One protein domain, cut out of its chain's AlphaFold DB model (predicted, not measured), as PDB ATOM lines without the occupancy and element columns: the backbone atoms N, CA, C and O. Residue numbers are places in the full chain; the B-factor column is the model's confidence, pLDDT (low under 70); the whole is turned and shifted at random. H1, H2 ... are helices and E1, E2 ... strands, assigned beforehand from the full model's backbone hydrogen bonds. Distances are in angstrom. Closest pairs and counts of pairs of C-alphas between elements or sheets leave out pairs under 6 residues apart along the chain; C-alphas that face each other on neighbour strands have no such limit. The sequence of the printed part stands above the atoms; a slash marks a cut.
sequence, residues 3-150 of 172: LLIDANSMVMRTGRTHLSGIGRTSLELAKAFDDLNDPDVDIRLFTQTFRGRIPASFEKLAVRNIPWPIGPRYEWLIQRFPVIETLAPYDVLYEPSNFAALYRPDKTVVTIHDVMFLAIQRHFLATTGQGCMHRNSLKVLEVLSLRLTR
ATOM      1  N   LEU A   3     -13.205  -5.064  37.971       91.44
ATOM      2  CA  LEU A   3     -13.574  -4.985  36.562       91.44
ATOM      3  C   LEU A   3     -12.872  -3.784  35.925       91.44
ATOM      4  O   LEU A   3     -13.111  -2.641  36.305       91.44
ATOM      5  N   LEU A   4     -12.019  -4.042  34.942       93.56
ATOM      6  CA  LEU A   4     -11.393  -3.004  34.133       93.56
ATOM      7  C   LEU A   4     -12.113  -2.915  32.792       93.56
ATOM      8  O   LEU A   4     -12.252  -3.920  32.107       93.56
ATOM      9  N   ILE A   5     -12.550  -1.725  32.407       92.44
ATOM     10  CA  ILE A   5     -13.204  -1.458  31.125       92.44
ATOM     11  C   ILE A   5     -12.211  -0.701  30.243       92.44
ATOM     12  O   ILE A   5     -11.755   0.379  30.634       92.44
ATOM     13  N   ASP A   6     -11.891  -1.227  29.056       90.75
ATOM     14  CA  ASP A   6     -11.178  -0.438  28.047       90.75
ATOM     15  C   ASP A   6     -12.110   0.667  27.526       90.75
ATOM     16  O   ASP A   6     -13.104   0.451  26.829       90.75
ATOM     17  N   ALA A   7     -11.772   1.892  27.910       91.06
ATOM     18  CA  ALA A   7     -12.524   3.101  27.647       91.06
ATOM     19  C   ALA A   7     -11.996   3.889  26.440       91.06
ATOM     20  O   ALA A   7     -12.502   4.977  26.158       91.06
ATOM     21  N   ASN A   8     -11.017   3.375  25.686       88.56
ATOM     22  CA  ASN A   8     -10.441   4.074  24.534       88.56
ATOM     23  C   ASN A   8     -11.482   4.381  23.452       88.56
ATOM     24  O   ASN A   8     -11.417   5.431  22.810       88.56
ATOM     25  N   SER A   9     -12.469   3.497  23.276       88.12
ATOM     26  CA  SER A   9     -13.585   3.706  22.344       88.12
ATOM     27  C   SER A   9     -14.505   4.867  22.756       88.12
ATOM     28  O   SER A   9     -15.111   5.498  21.890       88.12
ATOM     29  N   MET A  10     -14.567   5.188  24.054       90.81
ATOM     30  CA  MET A  10     -15.396   6.255  24.632       90.81
ATOM     31  C   MET A  10     -14.715   7.626  24.621       90.81
ATOM     32  O   MET A  10     -15.343   8.633  24.947       90.81
ATOM     33  N   VAL A  11     -13.426   7.696  24.274       90.25
ATOM     34  CA  VAL A  11     -12.691   8.962  24.266       90.25
ATOM     35  C   VAL A  11     -13.070   9.782  23.033       90.25
ATOM     36  O   VAL A  11     -12.780   9.413  21.891       90.25
ATOM     37  N   MET A  12     -13.645  10.961  23.266       89.31
ATOM     38  CA  MET A  12     -13.851  11.975  22.240       89.31
ATOM     39  C   MET A  12     -12.504  12.611  21.891       89.31
ATOM     40  O   MET A  12     -11.990  13.469  22.614       89.31
ATOM     41  N   ARG A  13     -11.888  12.149  20.800       85.06
ATOM     42  CA  ARG A  13     -10.597  12.669  20.325       85.06
ATOM     43  C   ARG A  13     -10.742  14.077  19.751       85.06
ATOM     44  O   ARG A  13     -11.751  14.403  19.128       85.06
ATOM     45  N   THR A  14      -9.701  14.892  19.907       80.06
ATOM     46  CA  THR A  14      -9.636  16.238  19.317       80.06
ATOM     47  C   THR A  14      -9.886  16.175  17.807       80.06
ATOM     48  O   THR A  14      -9.260  15.377  17.113       80.06
ATOM     49  N   GLY A  15     -10.805  17.005  17.309       80.12
ATOM     50  CA  GLY A  15     -11.200  17.031  15.895       80.12
ATOM     51  C   GLY A  15     -12.347  16.081  15.527       80.12
ATOM     52  O   GLY A  15     -12.799  16.106  14.387       80.12
ATOM     53  N   ARG A  16     -12.858  15.271  16.466       80.81
ATOM     54  CA  ARG A  16     -14.115  14.529  16.286       80.81
ATOM     55  C   ARG A  16     -15.275  15.251  16.961       80.81
ATOM     56  O   ARG A  16     -15.131  15.767  18.063       80.81
ATOM     57  N   THR A  17     -16.430  15.234  16.302       83.44
ATOM     58  CA  THR A  17     -17.685  15.815  16.807       83.44
ATOM     59  C   THR A  17     -18.599  14.785  17.469       83.44
ATOM     60  O   THR A  17     -19.559  15.154  18.135       83.44
ATOM     61  N   HIS A  18     -18.329  13.491  17.281       86.75
ATOM     62  CA  HIS A  18     -19.172  12.409  17.776       86.75
ATOM     63  C   HIS A  18     -18.361  11.153  18.123       86.75
ATOM     64  O   HIS A  18     -17.299  10.889  17.549       86.75
ATOM     65  N   LEU A  19     -18.904  10.355  19.044       88.50
ATOM     66  CA  LEU A  19     -18.436   8.997  19.321       88.50
ATOM     67  C   LEU A  19     -18.901   8.028  18.228       88.50
ATOM     68  O   LEU A  19     -19.992   8.195  17.671       88.50
ATOM     69  N   SER A  20     -18.096   6.993  17.973       88.19
ATOM     70  CA  SER A  20     -18.487   5.853  17.135       88.19
ATOM     71  C   SER A  20     -19.624   5.051  17.780       88.19
ATOM     72  O   SER A  20     -19.912   5.233  18.963       88.19
ATOM     73  N   GLY A  21     -20.244   4.130  17.033       86.31
ATOM     74  CA  GLY A  21     -21.268   3.225  17.577       86.31
ATOM     75  C   GLY A  21     -20.782   2.480  18.825       86.31
ATOM     76  O   GLY A  21     -21.409   2.587  19.873       86.31
ATOM     77  N   ILE A  22     -19.599   1.856  18.736       86.94
ATOM     78  CA  ILE A  22     -18.921   1.189  19.863       86.94
ATOM     79  C   ILE A  22     -18.692   2.163  21.024       86.94
ATOM     80  O   ILE A  22     -18.972   1.845  22.176       86.94
ATOM     81  N   GLY A  23     -18.211   3.376  20.731       89.81
ATOM     82  CA  GLY A  23     -17.958   4.386  21.755       89.81
ATOM     83  C   GLY A  23     -19.220   4.810  22.501       89.81
ATOM     84  O   GLY A  23     -19.183   4.948  23.719       89.81
ATOM     85  N   ARG A  24     -20.345   4.973  21.793       89.56
ATOM     86  CA  ARG A  24     -21.643   5.302  22.401       89.56
ATOM     87  C   ARG A  24     -22.153   4.163  23.274       89.56
ATOM     88  O   ARG A  24     -22.531   4.411  24.410       89.56
ATOM     89  N   THR A  25     -22.127   2.924  22.779       89.81
ATOM     90  CA  THR A  25     -22.596   1.768  23.559       89.81
ATOM     91  C   THR A  25     -21.758   1.548  24.812       89.81
ATOM     92  O   THR A  25     -22.310   1.293  25.877       89.81
ATOM     93  N   SER A  26     -20.436   1.705  24.711       91.25
ATOM     94  CA  SER A  26     -19.543   1.614  25.867       91.25
ATOM     95  C   SER A  26     -19.801   2.737  26.871       91.25
ATOM     96  O   SER A  26     -19.768   2.484  28.071       91.25
ATOM     97  N   LEU A  27     -20.095   3.958  26.400       92.62
ATOM     98  CA  LEU A  27     -20.392   5.097  27.271       92.62
ATOM     99  C   LEU A  27     -21.661   4.869  28.090       92.62
ATOM    100  O   LEU A  27     -21.654   5.102  29.293       92.62
ATOM    101  N   GLU A  28     -22.730   4.396  27.452       91.25
ATOM    102  CA  GLU A  28     -23.981   4.085  28.151       91.25
ATOM    103  C   GLU A  28     -23.813   2.911  29.122       91.25
ATOM    104  O   GLU A  28     -24.341   2.949  30.231       91.25
ATOM    105  N   LEU A  29     -23.000   1.910  28.766       90.50
ATOM    106  CA  LEU A  29     -22.637   0.832  29.685       90.50
ATOM    107  C   LEU A  29     -21.883   1.362  30.914       90.50
ATOM    108  O   LEU A  29     -22.190   0.975  32.037       90.50
ATOM    109  N   ALA A  30     -20.912   2.256  30.716       91.31
ATOM    110  CA  ALA A  30     -20.171   2.865  31.816       91.31
ATOM    111  C   ALA A  30     -21.082   3.706  32.721       91.31
ATOM    112  O   ALA A  30     -20.962   3.613  33.935       91.31
ATOM    113  N   LYS A  31     -22.031   4.467  32.161       91.38
ATOM    114  CA  LYS A  31     -23.030   5.200  32.960       91.38
ATOM    115  C   LYS A  31     -23.898   4.253  33.786       91.38
ATOM    116  O   LYS A  31     -24.031   4.453  34.984       91.38
ATOM    117  N   ALA A  32     -24.396   3.177  33.178       90.38
ATOM    118  CA  ALA A  32     -25.166   2.164  33.899       90.38
ATOM    119  C   ALA A  32     -24.361   1.518  35.043       90.38
ATOM    120  O   ALA A  32     -24.926   1.186  36.082       90.38
ATOM    121  N   PHE A  33     -23.043   1.360  34.876       89.69
ATOM    122  CA  PHE A  33     -22.163   0.900  35.950       89.69
ATOM    123  C   PHE A  33     -21.889   1.957  37.021       89.69
ATOM    124  O   PHE A  33     -21.763   1.591  38.183       89.69
ATOM    125  N   ASP A  34     -21.801   3.237  36.662       90.44
ATOM    126  CA  ASP A  34     -21.671   4.334  37.629       90.44
ATOM    127  C   ASP A  34     -22.944   4.481  38.475       90.44
ATOM    128  O   ASP A  34     -22.883   4.769  39.668       90.44
ATOM    129  N   ASP A  35     -24.110   4.203  37.890       88.19
ATOM    130  CA  ASP A  35     -25.387   4.167  38.605       88.19
ATOM    131  C   ASP A  35     -25.497   2.953  39.536       88.19
ATOM    132  O   ASP A  35     -26.107   3.045  40.608       88.19
ATOM    133  N   LEU A  36     -24.857   1.834  39.175       84.38
ATOM    134  CA  LEU A  36     -24.833   0.624  39.986       84.38
ATOM    135  C   LEU A  36     -24.177   0.912  41.346       84.38
ATOM    136  O   LEU A  36     -23.059   1.413  41.436       84.38
ATOM    137  N   ASN A  37     -24.880   0.590  42.427       67.06
ATOM    138  CA  ASN A  37     -24.373   0.749  43.787       67.06
ATOM    139  C   ASN A  37     -23.982  -0.615  44.363       67.06
ATOM    140  O   ASN A  37     -24.621  -1.103  45.295       67.06
ATOM    141  N   ASP A  38     -22.986  -1.258  43.753       81.06
ATOM    142  CA  ASP A  38     -22.448  -2.533  44.233       81.06
ATOM    143  C   ASP A  38     -21.063  -2.317  44.876       81.06
ATOM    144  O   ASP A  38     -20.091  -2.060  44.162       81.06
ATOM    145  N   PRO A  39     -20.946  -2.400  46.215       74.75
ATOM    146  CA  PRO A  39     -19.679  -2.190  46.912       74.75
ATOM    147  C   PRO A  39     -18.673  -3.335  46.711       74.75
ATOM    148  O   PRO A  39     -17.480  -3.144  46.959       74.75
ATOM    149  N   ASP A  40     -19.111  -4.511  46.251       84.44
ATOM    150  CA  ASP A  40     -18.246  -5.681  46.075       84.44
ATOM    151  C   ASP A  40     -17.521  -5.680  44.715       84.44
ATOM    152  O   ASP A  40     -16.633  -6.516  44.459       84.44
ATOM    153  N   VAL A  41     -17.849  -4.722  43.838       85.56
ATOM    154  CA  VAL A  41     -17.278  -4.583  42.495       85.56
ATOM    155  C   VAL A  41     -16.581  -3.230  42.328       85.56
ATOM    156  O   VAL A  41     -17.200  -2.180  42.228       85.56
ATOM    157  N   ASP A  42     -15.255  -3.272  42.219       89.62
ATOM    158  CA  ASP A  42     -14.412  -2.118  41.891       89.62
ATOM    159  C   ASP A  42     -14.317  -2.004  40.364       89.62
ATOM    160  O   ASP A  42     -13.586  -2.764  39.716       89.62
ATOM    161  N   ILE A  43     -15.112  -1.098  39.793       91.38
ATOM    162  CA  ILE A  43     -15.182  -0.856  38.351       91.38
ATOM    163  C   ILE A  43     -14.296   0.337  37.996       91.38
ATOM    164  O   ILE A  43     -14.437   1.438  38.530       91.38
ATOM    165  N   ARG A  44     -13.379   0.122  37.052       92.69
ATOM    166  CA  ARG A  44     -12.414   1.134  36.618       92.69
ATOM    167  C   ARG A  44     -12.439   1.309  35.116       92.69
ATOM    168  O   ARG A  44     -12.463   0.335  34.367       92.69
ATOM    169  N   LEU A  45     -12.348   2.556  34.677       92.94
ATOM    170  CA  LEU A  45     -12.216   2.904  33.270       92.94
ATOM    171  C   LEU A  45     -10.745   3.123  32.943       92.94
ATOM    172  O   LEU A  45     -10.060   3.901  33.609       92.94
ATOM    173  N   PHE A  46     -10.255   2.457  31.904       91.81
ATOM    174  CA  PHE A  46      -8.873   2.559  31.465       91.81
ATOM    175  C   PHE A  46      -8.774   3.188  30.081       91.81
ATOM    176  O   PHE A  46      -9.408   2.732  29.136       91.81
ATOM    177  N   THR A  47      -7.954   4.224  29.943       89.81
ATOM    178  CA  THR A  47      -7.685   4.870  28.654       89.81
ATOM    179  C   THR A  47      -6.188   5.029  28.439       89.81
ATOM    180  O   THR A  47      -5.414   5.113  29.393       89.81
ATOM    181  N   GLN A  48      -5.777   5.082  27.174       85.31
ATOM    182  CA  GLN A  48      -4.386   5.288  26.761       85.31
ATOM    183  C   GLN A  48      -4.211   6.517  25.865       85.31
ATOM    184  O   GLN A  48      -3.230   6.658  25.132       85.31
ATOM    185  N   THR A  49      -5.188   7.418  25.868       81.81
ATOM    186  CA  THR A  49      -5.267   8.469  24.856       81.81
ATOM    187  C   THR A  49      -4.548   9.742  25.315       81.81
ATOM    188  O   THR A  49      -4.848  10.295  26.370       81.81
ATOM    189  N   PHE A  50      -3.637  10.253  24.476       78.44
ATOM    190  CA  PHE A  50      -2.957  11.544  24.689       78.44
ATOM    191  C   PHE A  50      -3.872  12.758  24.496       78.44
ATOM    192  O   PHE A  50      -3.729  13.765  25.183       78.44
ATOM    193  N   ARG A  51      -4.774  12.698  23.510       81.06
ATOM    194  CA  ARG A  51      -5.642  13.813  23.109       81.06
ATOM    195  C   ARG A  51      -7.094  13.376  23.039       81.06
ATOM    196  O   ARG A  51      -7.480  12.614  22.153       81.06
ATOM    197  N   GLY A  52      -7.894  13.904  23.948       83.69
ATOM    198  CA  GLY A  52      -9.320  13.647  24.020       83.69
ATOM    199  C   GLY A  52      -9.791  13.537  25.456       83.69
ATOM    200  O   GLY A  52      -8.987  13.533  26.389       83.69
ATOM    201  N   ARG A  53     -11.106  13.488  25.628       85.88
ATOM    202  CA  ARG A  53     -11.752  13.319  26.931       85.88
ATOM    203  C   ARG A  53     -12.948  12.396  26.777       85.88
ATOM    204  O   ARG A  53     -13.562  12.361  25.712       85.88
ATOM    205  N   ILE A  54     -13.269  11.647  27.822       88.88
ATOM    206  CA  ILE A  54     -14.544  10.934  27.865       88.88
ATOM    207  C   ILE A  54     -15.641  12.002  28.019       88.88
ATOM    208  O   ILE A  54     -15.496  12.876  28.874       88.88
ATOM    209  N   PRO A  55     -16.700  12.001  27.190       86.50
ATOM    210  CA  PRO A  55     -17.749  13.021  27.223       86.50
ATOM    211  C   PRO A  55     -18.780  12.747  28.336       86.50
ATOM    212  O   PRO A  55     -19.982  12.855  28.114       86.50
ATOM    213  N   ALA A  56     -18.310  12.339  29.514       85.62
ATOM    214  CA  ALA A  56     -19.098  12.123  30.720       85.62
ATOM    215  C   ALA A  56     -18.193  12.264  31.951       85.62
ATOM    216  O   ALA A  56     -17.001  11.947  31.891       85.62
ATOM    217  N   SER A  57     -18.768  12.734  33.052       85.44
ATOM    218  CA  SER A  57     -18.194  12.611  34.390       85.44
ATOM    219  C   SER A  57     -18.787  11.380  35.061       85.44
ATOM    220  O   SER A  57     -19.990  11.158  34.951       85.44
ATOM    221  N   PHE A  58     -17.946  10.614  35.745       88.44
ATOM    222  CA  PHE A  58     -18.372   9.493  36.572       88.44
ATOM    223  C   PHE A  58     -18.029   9.818  38.016       88.44
ATOM    224  O   PHE A  58     -16.919  10.286  38.284       88.44
ATOM    225  N   GLU A  59     -18.980   9.622  38.920       86.06
ATOM    226  CA  GLU A  59     -18.790   9.945  40.337       86.06
ATOM    227  C   GLU A  59     -18.188   8.770  41.105       86.06
ATOM    228  O   GLU A  59     -17.377   8.966  42.010       86.06
ATOM    229  N   LYS A  60     -18.558   7.544  40.726       87.19
ATOM    230  CA  LYS A  60     -18.180   6.310  41.422       87.19
ATOM    231  C   LYS A  60     -17.090   5.548  40.675       87.19
ATOM    232  O   LYS A  60     -16.290   4.854  41.302       87.19
ATOM    233  N   LEU A  61     -17.016   5.686  39.351       89.19
ATOM    234  CA  LEU A  61     -15.996   5.008  38.550       89.19
ATOM    235  C   LEU A  61     -14.647   5.725  38.584       89.19
ATOM    236  O   LEU A  61     -14.502   6.875  38.166       89.19
ATOM    237  N   ALA A  62     -13.601   4.988  38.960       89.19
ATOM    238  CA  ALA A  62     -12.239   5.485  38.848       89.19
ATOM    239  C   ALA A  62     -11.782   5.483  37.380       89.19
ATOM    240  O   ALA A  62     -11.679   4.433  36.740       89.19
ATOM    241  N   VAL A  63     -11.441   6.663  36.857       90.25
ATOM    242  CA  VAL A  63     -10.871   6.821  35.514       90.25
ATOM    243  C   VAL A  63      -9.352   6.881  35.596       90.25
ATOM    244  O   VAL A  63      -8.777   7.779  36.210       90.25
ATOM    245  N   ARG A  64      -8.681   5.951  34.917       89.38
ATOM    246  CA  ARG A  64      -7.228   5.930  34.777       89.38
ATOM    247  C   ARG A  64      -6.837   6.155  33.324       89.38
ATOM    248  O   ARG A  64      -7.140   5.340  32.458       89.38
ATOM    249  N   ASN A  65      -6.119   7.244  33.068       89.06
ATOM    250  CA  ASN A  65      -5.505   7.502  31.770       89.06
ATOM    251  C   ASN A  65      -3.993   7.292  31.856       89.06
ATOM    252  O   ASN A  65      -3.326   7.931  32.669       89.06
ATOM    253  N   ILE A  66      -3.461   6.411  31.016       86.69
ATOM    254  CA  ILE A  66      -2.023   6.239  30.807       86.69
ATOM    255  C   ILE A  66      -1.729   6.658  29.368       86.69
ATOM    256  O   ILE A  66      -1.727   5.808  28.476       86.69
ATOM    257  N   PRO A  67      -1.538   7.962  29.114       82.75
ATOM    258  CA  PRO A  67      -1.390   8.462  27.758       82.75
ATOM    259  C   PRO A  67      -0.172   7.809  27.096       82.75
ATOM    260  O   PRO A  67       0.935   7.860  27.635       82.75
ATOM    261  N   TRP A  68      -0.371   7.205  25.920       75.06
ATOM    262  CA  TRP A  68       0.701   6.572  25.148       75.06
ATOM    263  C   TRP A  68       0.920   7.236  23.778       75.06
ATOM    264  O   TRP A  68      -0.063   7.498  23.073       75.06
ATOM    265  N   PRO A  69       2.171   7.556  23.382       75.62
ATOM    266  CA  PRO A  69       2.412   8.289  22.148       75.62
ATOM    267  C   PRO A  69       1.897   7.496  20.951       75.62
ATOM    268  O   PRO A  69       2.098   6.285  20.855       75.62
ATOM    269  N   ILE A  70       1.244   8.186  20.022       69.25
ATOM    270  CA  ILE A  70       0.759   7.561  18.795       69.25
ATOM    271  C   ILE A  70       1.947   7.441  17.838       69.25
ATOM    272  O   ILE A  70       2.566   8.446  17.486       69.25
ATOM    273  N   GLY A  71       2.280   6.217  17.431       70.31
ATOM    274  CA  GLY A  71       3.298   5.968  16.415       70.31
ATOM    275  C   GLY A  71       3.654   4.484  16.266       70.31
ATOM    276  O   GLY A  71       3.516   3.725  17.225       70.31
ATOM    277  N   PRO A  72       4.197   4.058  15.109       71.75
ATOM    278  CA  PRO A  72       4.406   2.636  14.801       71.75
ATOM    279  C   PRO A  72       5.309   1.911  15.807       71.75
ATOM    280  O   PRO A  72       5.068   0.763  16.170       71.75
ATOM    281  N   ARG A  73       6.345   2.600  16.311       74.81
ATOM    282  CA  ARG A  73       7.271   2.056  17.322       74.81
ATOM    283  C   ARG A  73       6.571   1.774  18.654       74.81
ATOM    284  O   ARG A  73       6.895   0.811  19.340       74.81
ATOM    285  N   TYR A  74       5.613   2.622  19.006       72.00
ATOM    286  CA  TYR A  74       4.873   2.586  20.259       72.00
ATOM    287  C   TYR A  74       3.717   1.587  20.212       72.00
ATOM    288  O   TYR A  74       3.496   0.871  21.185       72.00
ATOM    289  N   GLU A  75       3.037   1.490  19.071       68.69
ATOM    290  CA  GLU A  75       2.039   0.452  18.805       68.69
ATOM    291  C   GLU A  75       2.672  -0.939  18.855       68.69
ATOM    292  O   GLU A  75       2.140  -1.827  19.517       68.69
ATOM    293  N   TRP A  76       3.856  -1.112  18.258       72.44
ATOM    294  CA  TRP A  76       4.609  -2.366  18.342       72.44
ATOM    295  C   TRP A  76       4.961  -2.749  19.789       72.44
ATOM    296  O   TRP A  76       4.825  -3.910  20.174       72.44
ATOM    297  N   LEU A  77       5.356  -1.775  20.619       70.38
ATOM    298  CA  LEU A  77       5.632  -1.990  22.045       70.38
ATOM    299  C   LEU A  77       4.383  -2.458  22.809       70.38
ATOM    300  O   LEU A  77       4.462  -3.443  23.540       70.38
ATOM    301  N   ILE A  78       3.229  -1.815  22.614       70.00
ATOM    302  CA  ILE A  78       1.963  -2.219  23.260       70.00
ATOM    303  C   ILE A  78       1.531  -3.619  22.795       70.00
ATOM    304  O   ILE A  78       1.053  -4.436  23.581       70.00
ATOM    305  N   GLN A  79       1.739  -3.935  21.518       68.88
ATOM    306  CA  GLN A  79       1.417  -5.249  20.957       68.88
ATOM    307  C   GLN A  79       2.360  -6.365  21.416       68.88
ATOM    308  O   GLN A  79       2.012  -7.539  21.268       68.88
ATOM    309  N   ARG A  80       3.544  -6.029  21.948       75.38
ATOM    310  CA  ARG A  80       4.535  -7.012  22.413       75.38
ATOM    311  C   ARG A  80       4.600  -7.169  23.931       75.38
ATOM    312  O   ARG A  80       4.899  -8.274  24.393       75.38
ATOM    313  N   PHE A  81       4.318  -6.102  24.681       78.19
ATOM    314  CA  PHE A  81       4.304  -6.099  26.140       78.19
ATOM    315  C   PHE A  81       2.888  -5.972  26.729       78.19
ATOM    316  O   PHE A  81       2.095  -5.167  26.243       78.19
ATOM    317  N   PRO A  82       2.572  -6.706  27.813       79.19
ATOM    318  CA  PRO A  82       1.265  -6.680  28.472       79.19
ATOM    319  C   PRO A  82       1.101  -5.413  29.329       79.19
ATOM    320  O   PRO A  82       1.125  -5.444  30.562       79.19
ATOM    321  N   VAL A  83       1.033  -4.253  28.670       78.69
ATOM    322  CA  VAL A  83       1.045  -2.934  29.324       78.69
ATOM    323  C   VAL A  83      -0.176  -2.752  30.225       78.69
ATOM    324  O   VAL A  83      -0.034  -2.244  31.337       78.69
ATOM    325  N   ILE A  84      -1.359  -3.189  29.783       81.69
ATOM    326  CA  ILE A  84      -2.603  -3.070  30.556       81.69
ATOM    327  C   ILE A  84      -2.507  -3.934  31.815       81.69
ATOM    328  O   ILE A  84      -2.735  -3.440  32.912       81.69
ATOM    329  N   GLU A  85      -2.071  -5.182  31.681       84.31
ATOM    330  CA  GLU A  85      -1.919  -6.122  32.795       84.31
ATOM    331  C   GLU A  85      -0.893  -5.634  33.820       84.31
ATOM    332  O   GLU A  85      -1.065  -5.843  35.018       84.31
ATOM    333  N   THR A  86       0.178  -4.994  33.344       83.44
ATOM    334  CA  THR A  86       1.268  -4.515  34.198       83.44
ATOM    335  C   THR A  86       0.877  -3.231  34.919       83.44
ATOM    336  O   THR A  86       1.127  -3.081  36.113       83.44
ATOM    337  N   LEU A  87       0.272  -2.282  34.203       84.31
ATOM    338  CA  LEU A  87       0.007  -0.961  34.751       84.31
ATOM    339  C   LEU A  87      -1.347  -0.886  35.447       84.31
ATOM    340  O   LEU A  87      -1.446  -0.187  36.451       84.31
ATOM    341  N   ALA A  88      -2.369  -1.598  34.978       85.19
ATOM    342  CA  ALA A  88      -3.727  -1.585  35.510       85.19
ATOM    343  C   ALA A  88      -4.191  -3.012  35.869       85.19
ATOM    344  O   ALA A  88      -4.890  -3.641  35.084       85.19
ATOM    345  N   PRO A  89      -3.838  -3.534  37.059       86.88
ATOM    346  CA  PRO A  89      -4.226  -4.882  37.469       86.88
ATOM    347  C   PRO A  89      -5.748  -5.068  37.506       86.88
ATOM    348  O   PRO A  89      -6.460  -4.234  38.070       86.88
ATOM    349  N   TYR A  90      -6.229  -6.188  36.965       91.44
ATOM    350  CA  TYR A  90      -7.653  -6.510  36.853       91.44
ATOM    351  C   TYR A  90      -7.942  -7.994  37.134       91.44
ATOM    352  O   TYR A  90      -7.096  -8.866  36.901       91.44
ATOM    353  N   ASP A  91      -9.156  -8.281  37.615       89.69
ATOM    354  CA  ASP A  91      -9.680  -9.651  37.695       89.69
ATOM    355  C   ASP A  91     -10.379 -10.024  36.389       89.69
ATOM    356  O   ASP A  91     -10.158 -11.117  35.863       89.69
ATOM    357  N   VAL A  92     -11.162  -9.082  35.852       90.50
ATOM    358  CA  VAL A  92     -11.857  -9.180  34.567       90.50
ATOM    359  C   VAL A  92     -11.584  -7.918  33.752       90.50
ATOM    360  O   VAL A  92     -11.712  -6.808  34.266       90.50
ATOM    361  N   LEU A  93     -11.217  -8.090  32.486       90.31
ATOM    362  CA  LEU A  93     -11.116  -7.027  31.490       90.31
ATOM    363  C   LEU A  93     -12.353  -7.071  30.595       90.31
ATOM    364  O   LEU A  93     -12.692  -8.128  30.071       90.31
ATOM    365  N   TYR A  94     -13.007  -5.940  30.393       90.06
ATOM    366  CA  TYR A  94     -14.032  -5.763  29.379       90.06
ATOM    367  C   TYR A  94     -13.460  -4.954  28.220       90.06
ATOM    368  O   TYR A  94     -13.044  -3.808  28.396       90.06
ATOM    369  N   GLU A  95     -13.445  -5.564  27.042       88.19
ATOM    370  CA  GLU A  95     -12.897  -4.997  25.818       88.19
ATOM    371  C   GLU A  95     -14.020  -4.809  24.784       88.19
ATOM    372  O   GLU A  95     -14.513  -5.796  24.225       88.19
ATOM    373  N   PRO A  96     -14.452  -3.561  24.529       84.00
ATOM    374  CA  PRO A  96     -15.547  -3.297  23.611       84.00
ATOM    375  C   PRO A  96     -15.132  -3.266  22.137       84.00
ATOM    376  O   PRO A  96     -15.988  -3.178  21.261       84.00
ATOM    377  N   SER A  97     -13.840  -3.255  21.812       76.56
ATOM    378  CA  SER A  97     -13.408  -3.188  20.418       76.56
ATOM    379  C   SER A  97     -13.471  -4.550  19.719       76.56
ATOM    380  O   SER A  97     -13.180  -5.598  20.291       76.56
ATOM    381  N   ASN A  98     -13.781  -4.528  18.417       68.56
ATOM    382  CA  ASN A  98     -13.744  -5.731  17.577       68.56
ATOM    383  C   ASN A  98     -12.322  -6.323  17.452       68.56
ATOM    384  O   ASN A  98     -12.176  -7.504  17.140       68.56
ATOM    385  N   PHE A  99     -11.279  -5.509  17.666       65.75
ATOM    386  CA  PHE A  99      -9.878  -5.920  17.599       65.75
ATOM    387  C   PHE A  99      -9.062  -5.303  18.728       65.75
ATOM    388  O   PHE A  99      -8.714  -4.124  18.681       65.75
ATOM    389  N   ALA A 100      -8.656  -6.153  19.664       67.38
ATOM    390  CA  ALA A 100      -7.653  -5.833  20.664       67.38
ATOM    391  C   ALA A 100      -6.601  -6.941  20.748       67.38
ATOM    392  O   ALA A 100      -6.892  -8.132  20.567       67.38
ATOM    393  N   ALA A 101      -5.364  -6.540  21.039       67.12
ATOM    394  CA  ALA A 101      -4.294  -7.462  21.385       67.12
ATOM    395  C   ALA A 101      -4.478  -7.898  22.846       67.12
ATOM    396  O   ALA A 101      -4.109  -7.180  23.771       67.12
ATOM    397  N   LEU A 102      -5.079  -9.073  23.045       74.00
ATOM    398  CA  LEU A 102      -5.356  -9.616  24.373       74.00
ATOM    399  C   LEU A 102      -4.216 -10.525  24.844       74.00
ATOM    400  O   LEU A 102      -3.871 -11.502  24.169       74.00
ATOM    401  N   TYR A 103      -3.664 -10.239  26.026       79.44
ATOM    402  CA  TYR A 103      -2.649 -11.088  26.662       79.44
ATOM    403  C   TYR A 103      -3.252 -12.146  27.581       79.44
ATOM    404  O   TYR A 103      -2.702 -13.242  27.690       79.44
ATOM    405  N   ARG A 104      -4.389 -11.842  28.220       80.94
ATOM    406  CA  ARG A 104      -5.101 -12.748  29.133       80.94
ATOM    407  C   ARG A 104      -6.541 -13.015  28.686       80.94
ATOM    408  O   ARG A 104      -7.475 -12.587  29.360       80.94
ATOM    409  N   PRO A 105      -6.749 -13.748  27.575       79.69
ATOM    410  CA  PRO A 105      -8.094 -14.034  27.072       79.69
ATOM    411  C   PRO A 105      -8.953 -14.833  28.069       79.69
ATOM    412  O   PRO A 105     -10.173 -14.782  27.998       79.69
ATOM    413  N   ASP A 106      -8.334 -15.537  29.026       79.88
ATOM    414  CA  ASP A 106      -9.000 -16.224  30.142       79.88
ATOM    415  C   ASP A 106      -9.727 -15.273  31.106       79.88
ATOM    416  O   ASP A 106     -10.629 -15.698  31.826       79.88
ATOM    417  N   LYS A 107      -9.337 -13.995  31.116       84.75
ATOM    418  CA  LYS A 107      -9.871 -12.943  31.985       84.75
ATOM    419  C   LYS A 107     -10.579 -11.836  31.212       84.75
ATOM    420  O   LYS A 107     -10.887 -10.804  31.800       84.75
ATOM    421  N   THR A 108     -10.811 -12.004  29.912       84.44
ATOM    422  CA  THR A 108     -11.359 -10.938  29.067       84.44
ATOM    423  C   THR A 108     -12.750 -11.281  28.554       84.44
ATOM    424  O   THR A 108     -12.976 -12.335  27.963       84.44
ATOM    425  N   VAL A 109     -13.680 -10.353  28.746       86.06
ATOM    426  CA  VAL A 109     -14.989 -10.328  28.103       86.06
ATOM    427  C   VAL A 109     -14.897  -9.377  26.917       86.06
ATOM    428  O   VAL A 109     -14.553  -8.211  27.088       86.06
ATOM    429  N   VAL A 110     -15.204  -9.876  25.722       83.69
ATOM    430  CA  VAL A 110     -15.223  -9.074  24.492       83.69
ATOM    431  C   VAL A 110     -16.647  -8.875  24.001       83.69
ATOM    432  O   VAL A 110     -17.476  -9.786  24.117       83.69
ATOM    433  N   THR A 111     -16.921  -7.727  23.390       79.69
ATOM    434  CA  THR A 111     -18.129  -7.535  22.580       79.69
ATOM    435  C   THR A 111     -17.776  -7.395  21.111       79.69
ATOM    436  O   THR A 111     -16.867  -6.669  20.728       79.69
ATOM    437  N   ILE A 112     -18.518  -8.119  20.273       77.75
ATOM    438  CA  ILE A 112     -18.392  -8.044  18.818       77.75
ATOM    439  C   ILE A 112     -19.554  -7.198  18.322       77.75
ATOM    440  O   ILE A 112     -20.713  -7.580  18.479       77.75
ATOM    441  N   HIS A 113     -19.233  -6.050  17.742       73.19
ATOM    442  CA  HIS A 113     -20.218  -5.103  17.231       73.19
ATOM    443  C   HIS A 113     -20.502  -5.313  15.741       73.19
ATOM    444  O   HIS A 113     -21.623  -5.076  15.305       73.19
ATOM    445  N   ASP A 114     -19.527  -5.822  14.976       75.69
ATOM    446  CA  ASP A 114     -19.675  -6.048  13.536       75.69
ATOM    447  C   ASP A 114     -19.533  -7.533  13.178       75.69
ATOM    448  O   ASP A 114     -18.459  -8.134  13.262       75.69
ATOM    449  N   VAL A 115     -20.633  -8.119  12.698       70.25
ATOM    450  CA  VAL A 115     -20.733  -9.536  12.296       70.25
ATOM    451  C   VAL A 115     -19.762  -9.888  11.162       70.25
ATOM    452  O   VAL A 115     -19.331 -11.035  11.046       70.25
ATOM    453  N   MET A 116     -19.346  -8.906  10.355       66.69
ATOM    454  CA  MET A 116     -18.357  -9.094   9.289       66.69
ATOM    455  C   MET A 116     -17.045  -9.709   9.809       66.69
ATOM    456  O   MET A 116     -16.421 -10.511   9.112       66.69
ATOM    457  N   PHE A 117     -16.658  -9.425  11.056       60.97
ATOM    458  CA  PHE A 117     -15.445  -9.993  11.652       60.97
ATOM    459  C   PHE A 117     -15.576 -11.464  12.047       60.97
ATOM    460  O   PHE A 117     -14.567 -12.163  12.125       60.97
ATOM    461  N   LEU A 118     -16.801 -11.973  12.189       62.47
ATOM    462  CA  LEU A 118     -17.053 -13.410  12.319       62.47
ATOM    463  C   LEU A 118     -16.888 -14.130  10.969       62.47
ATOM    464  O   LEU A 118     -16.454 -15.279  10.928       62.47
ATOM    465  N   ALA A 119     -17.194 -13.457   9.855       56.03
ATOM    466  CA  ALA A 119     -17.107 -14.031   8.511       56.03
ATOM    467  C   ALA A 119     -15.674 -14.012   7.939       56.03
ATOM    468  O   ALA A 119     -15.237 -14.986   7.319       56.03
ATOM    469  N   ILE A 120     -14.916 -12.937   8.189       55.00
ATOM    470  CA  ILE A 120     -13.536 -12.746   7.694       55.00
ATOM    471  C   ILE A 120     -12.556 -13.801   8.242       55.00
ATOM    472  O   ILE A 120     -11.535 -14.094   7.612       55.00
ATOM    473  N   GLN A 121     -12.902 -14.446   9.359       47.50
ATOM    474  CA  GLN A 121     -12.105 -15.485  10.011       47.50
ATOM    475  C   GLN A 121     -11.707 -16.632   9.060       47.50
ATOM    476  O   GLN A 121     -10.623 -17.194   9.201       47.50
ATOM    477  N   ARG A 122     -12.539 -16.955   8.054       45.31
ATOM    478  CA  ARG A 122     -12.269 -18.040   7.089       45.31
ATOM    479  C   ARG A 122     -11.287 -17.676   5.973       45.31
ATOM    480  O   ARG A 122     -10.666 -18.577   5.422       45.31
ATOM    481  N   HIS A 123     -11.142 -16.397   5.621       40.62
ATOM    482  CA  HIS A 123     -10.284 -15.973   4.502       40.62
ATOM    483  C   HIS A 123      -8.908 -15.473   4.948       40.62
ATOM    484  O   HIS A 123      -7.917 -15.765   4.284       40.62
ATOM    485  N   PHE A 124      -8.812 -14.791   6.093       40.34
ATOM    486  CA  PHE A 124      -7.543 -14.217   6.569       40.34
ATOM    487  C   PHE A 124      -6.511 -15.269   7.019       40.34
ATOM    488  O   PHE A 124      -5.305 -15.041   6.934       40.34
ATOM    489  N   LEU A 125      -6.967 -16.446   7.461       39.75
ATOM    490  CA  LEU A 125      -6.101 -17.564   7.859       39.75
ATOM    491  C   LEU A 125      -5.325 -18.194   6.688       39.75
ATOM    492  O   LEU A 125      -4.313 -18.849   6.927       39.75
ATOM    493  N   ALA A 126      -5.784 -18.015   5.446       39.28
ATOM    494  CA  ALA A 126      -5.207 -18.683   4.280       39.28
ATOM    495  C   ALA A 126      -4.036 -17.918   3.636       39.28
ATOM    496  O   ALA A 126      -3.249 -18.520   2.913       39.28
ATOM    497  N   THR A 127      -3.911 -16.607   3.867       36.25
ATOM    498  CA  THR A 127      -3.080 -15.736   3.011       36.25
ATOM    499  C   THR A 127      -1.949 -15.005   3.724       36.25
ATOM    500  O   THR A 127      -0.932 -14.720   3.096       36.25
ATOM    501  N   THR A 128      -2.057 -14.709   5.018       33.22
ATOM    502  CA  THR A 128      -1.055 -13.879   5.704       33.22
ATOM    503  C   THR A 128      -0.430 -14.619   6.877       33.22
ATOM    504  O   THR A 128      -0.991 -14.663   7.969       33.22
ATOM    505  N   GLY A 129       0.777 -15.161   6.674       34.56
ATOM    506  CA  GLY A 129       1.633 -15.795   7.689       34.56
ATOM    507  C   GLY A 129       2.127 -14.868   8.819       34.56
ATOM    508  O   GLY A 129       3.221 -15.056   9.339       34.56
ATOM    509  N   GLN A 130       1.339 -13.873   9.237       33.50
ATOM    510  CA  GLN A 130       1.585 -13.031  10.413       33.50
ATOM    511  C   GLN A 130       1.038 -13.723  11.677       33.50
ATOM    512  O   GLN A 130       0.072 -13.306  12.316       33.50
ATOM    513  N   GLY A 131       1.658 -14.855  12.012       30.70
ATOM    514  CA  GLY A 131       1.110 -15.900  12.884       30.70
ATOM    515  C   GLY A 131       1.141 -15.680  14.403       30.70
ATOM    516  O   GLY A 131       0.867 -16.635  15.128       30.70
ATOM    517  N   CYS A 132       1.451 -14.482  14.917       31.45
ATOM    518  CA  CYS A 132       1.570 -14.272  16.372       31.45
ATOM    519  C   CYS A 132       0.438 -13.416  16.970       31.45
ATOM    520  O   CYS A 132      -0.172 -13.817  17.958       31.45
ATOM    521  N   MET A 133       0.081 -12.295  16.334       34.88
ATOM    522  CA  MET A 133      -0.968 -11.383  16.827       34.88
ATOM    523  C   MET A 133      -2.379 -11.936  16.628       34.88
ATOM    524  O   MET A 133      -3.234 -11.820  17.500       34.88
ATOM    525  N   HIS A 134      -2.605 -12.597  15.493       39.53
ATOM    526  CA  HIS A 134      -3.920 -13.128  15.167       39.53
ATOM    527  C   HIS A 134      -4.283 -14.313  16.064       39.53
ATOM    528  O   HIS A 134      -5.455 -14.508  16.329       39.53
ATOM    529  N   ARG A 135      -3.322 -15.072  16.612       35.81
ATOM    530  CA  ARG A 135      -3.619 -16.272  17.419       35.81
ATOM    531  C   ARG A 135      -4.450 -15.998  18.670       35.81
ATOM    532  O   ARG A 135      -5.248 -16.854  19.025       35.81
ATOM    533  N   ASN A 136      -4.282 -14.861  19.346       35.81
ATOM    534  CA  ASN A 136      -4.998 -14.611  20.603       35.81
ATOM    535  C   ASN A 136      -6.426 -14.108  20.366       35.81
ATOM    536  O   ASN A 136      -7.355 -14.636  20.973       35.81
ATOM    537  N   SER A 137      -6.626 -13.183  19.424       38.25
ATOM    538  CA  SER A 137      -7.967 -12.767  18.988       38.25
ATOM    539  C   SER A 137      -8.698 -13.918  18.275       38.25
ATOM    540  O   SER A 137      -9.888 -14.132  18.500       38.25
ATOM    541  N   LEU A 138      -7.978 -14.740  17.500       40.12
ATOM    542  CA  LEU A 138      -8.512 -15.961  16.890       40.12
ATOM    543  C   LEU A 138      -8.850 -17.029  17.924       40.12
ATOM    544  O   LEU A 138      -9.866 -17.676  17.742       40.12
ATOM    545  N   LYS A 139      -8.085 -17.204  19.011       38.62
ATOM    546  CA  LYS A 139      -8.454 -18.126  20.103       38.62
ATOM    547  C   LYS A 139      -9.789 -17.736  20.728       38.62
ATOM    548  O   LYS A 139     -10.608 -18.606  20.992       38.62
ATOM    549  N   VAL A 140     -10.028 -16.440  20.939       42.38
ATOM    550  CA  VAL A 140     -11.311 -15.945  21.463       42.38
ATOM    551  C   VAL A 140     -12.444 -16.230  20.472       42.38
ATOM    552  O   VAL A 140     -13.478 -16.771  20.857       42.38
ATOM    553  N   LEU A 141     -12.229 -15.963  19.181       42.00
ATOM    554  CA  LEU A 141     -13.213 -16.243  18.130       42.00
ATOM    555  C   LEU A 141     -13.427 -17.747  17.874       42.00
ATOM    556  O   LEU A 141     -14.540 -18.167  17.587       42.00
ATOM    557  N   GLU A 142     -12.397 -18.581  17.995       36.34
ATOM    558  CA  GLU A 142     -12.455 -20.042  17.863       36.34
ATOM    559  C   GLU A 142     -13.198 -20.667  19.050       36.34
ATOM    560  O   GLU A 142     -14.051 -21.529  18.852       36.34
ATOM    561  N   VAL A 143     -12.981 -20.163  20.271       39.78
ATOM    562  CA  VAL A 143     -13.767 -20.528  21.464       39.78
ATOM    563  C   VAL A 143     -15.242 -20.141  21.301       39.78
ATOM    564  O   VAL A 143     -16.122 -20.915  21.686       39.78
ATOM    565  N   LEU A 144     -15.531 -18.985  20.696       38.03
ATOM    566  CA  LEU A 144     -16.900 -18.565  20.376       38.03
ATOM    567  C   LEU A 144     -17.514 -19.438  19.264       38.03
ATOM    568  O   LEU A 144     -18.637 -19.916  19.411       38.03
ATOM    569  N   SER A 145     -16.769 -19.728  18.198       32.12
ATOM    570  CA  SER A 145     -17.207 -20.533  17.046       32.12
ATOM    571  C   SER A 145     -17.442 -22.012  17.391       32.12
ATOM    572  O   SER A 145     -18.455 -22.591  16.996       32.12
ATOM    573  N   LEU A 146     -16.577 -22.629  18.207       34.47
ATOM    574  CA  LEU A 146     -16.755 -23.996  18.725       34.47
ATOM    575  C   LEU A 146     -17.972 -24.121  19.656       34.47
ATOM    576  O   LEU A 146     -18.599 -25.179  19.721       34.47
ATOM    577  N   ARG A 147     -18.336 -23.044  20.368       34.31
ATOM    578  CA  ARG A 147     -19.583 -22.983  21.148       34.31
ATOM    579  C   ARG A 147     -20.814 -22.785  20.256       34.31
ATOM    580  O   ARG A 147     -21.827 -23.436  20.495       34.31
ATOM    581  N   LEU A 148     -20.710 -21.964  19.209       37.06
ATOM    582  CA  LEU A 148     -21.793 -21.674  18.254       37.06
ATOM    583  C   LEU A 148     -22.102 -22.839  17.299       37.06
ATOM    584  O   LEU A 148     -23.241 -23.017  16.883       37.06
ATOM    585  N   THR A 149     -21.122 -23.679  16.972       38.38
ATOM    586  CA  THR A 149     -21.328 -24.851  16.098       38.38
ATOM    587  C   THR A 149     -22.053 -26.008  16.787       38.38
ATOM    588  O   THR A 149     -22.544 -26.904  16.104       38.38
ATOM    589  N   ARG A 150     -22.184 -25.995  18.123       38.97
ATOM    590  CA  ARG A 150     -22.888 -27.057  18.863       38.97
ATOM    591  C   ARG A 150     -24.354 -26.767  19.184       38.97
ATOM    592  O   ARG A 150     -25.055 -27.725  19.499       38.97
TER     593      ARG A 150
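What this domain is: This is residues 3 to 150 of the 172 residues of an uncharacterized protein of Alcanivorax sp. IO_7 (UniProt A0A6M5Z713). What would one see first? A strongly turned, all-parallel sheet of five strands, its strands' lines turning by 85 degrees from edge to edge, forms the core, with H1 and H3 each only grazing it; past edge strand E5 come H4, which is not on the sheet, and the end helix H5, which is near E5 and close to H4 at a steep tilt. Residues 71 to 77, most of them in H2, stick out. What is it made of, and how large is it? The 148 printed residues hold five named helices and five named strands, E1 H1 E2 E3 H2 H3 E4 E5 H4 H5, with sheet order E3 E2 E1 E4 E5 and a mixed class. The whole is compact, with a radius of gyration of the C-alphas of 16.2 A and spans of 47 by 39 by 31 A.

Where its parts are: Where does the first half run? E1 is residues 3 to 6, from C-alpha 3 at (-13.574, -4.985, 36.562); H1 is 21 to 35, 21.4 A long; E2 is 42 to 47, 16.4 A; E3 is 62 to 65. And the rest? H2 is residues 72 to 80, H3 83 to 87, E4 92 to 95, E5 108 to 110 and H4 116 to 124, 12.3 A long. H5, residues 134 to 148, is 20.1 A long and ends at C-alpha 148 at (-21.793, -21.674, 18.254).

How they stand to each other: What ties the strands together? Across E2 and E3, N 45 and O 62 are 2.9 A apart; across E1 and E2, N 5 and O 44 are 2.8 A apart; across E4 and E1, N 94 and O 4 are 2.8 A apart; and across E5 and E4, N 109 and O 93 are 2.8 A apart, each within hydrogen-bond range. Which units do they form? E1, H1, E2 is a strand-helix-strand unit, two parallel neighbour strands with a helix between, and E3, H2 H3, E4 a split one, with E2 and E1 between its strands; both crossovers are right-handed. Where are the helices? H1 and H3 only graze the sheet, as H5 only just does with 5 pairs of C-alphas within 10 A; H2 and H4 are not on it. H4 and H5 are close but not clearly touching, Leu 118 and Leu 141 being closest with C-alphas 7.5 A apart, at a steep tilt of 63 degrees, opposite ways. Are the helix backbones complete? In H1, H2, H3 and H5 every O i to N i+4 pair is within hydrogen-bond range; in H4 2 of 5 are, and 3 of 6 O i to N i+3 pairs.

The domain as a whole: Which links are long? E1 to H1, E2 to E3 and E4 to E5 are; the printed part has no cut. Where is confidence low? Mean pLDDT of the printed part is 73.4, and residues 116 to 150 are among those under 70.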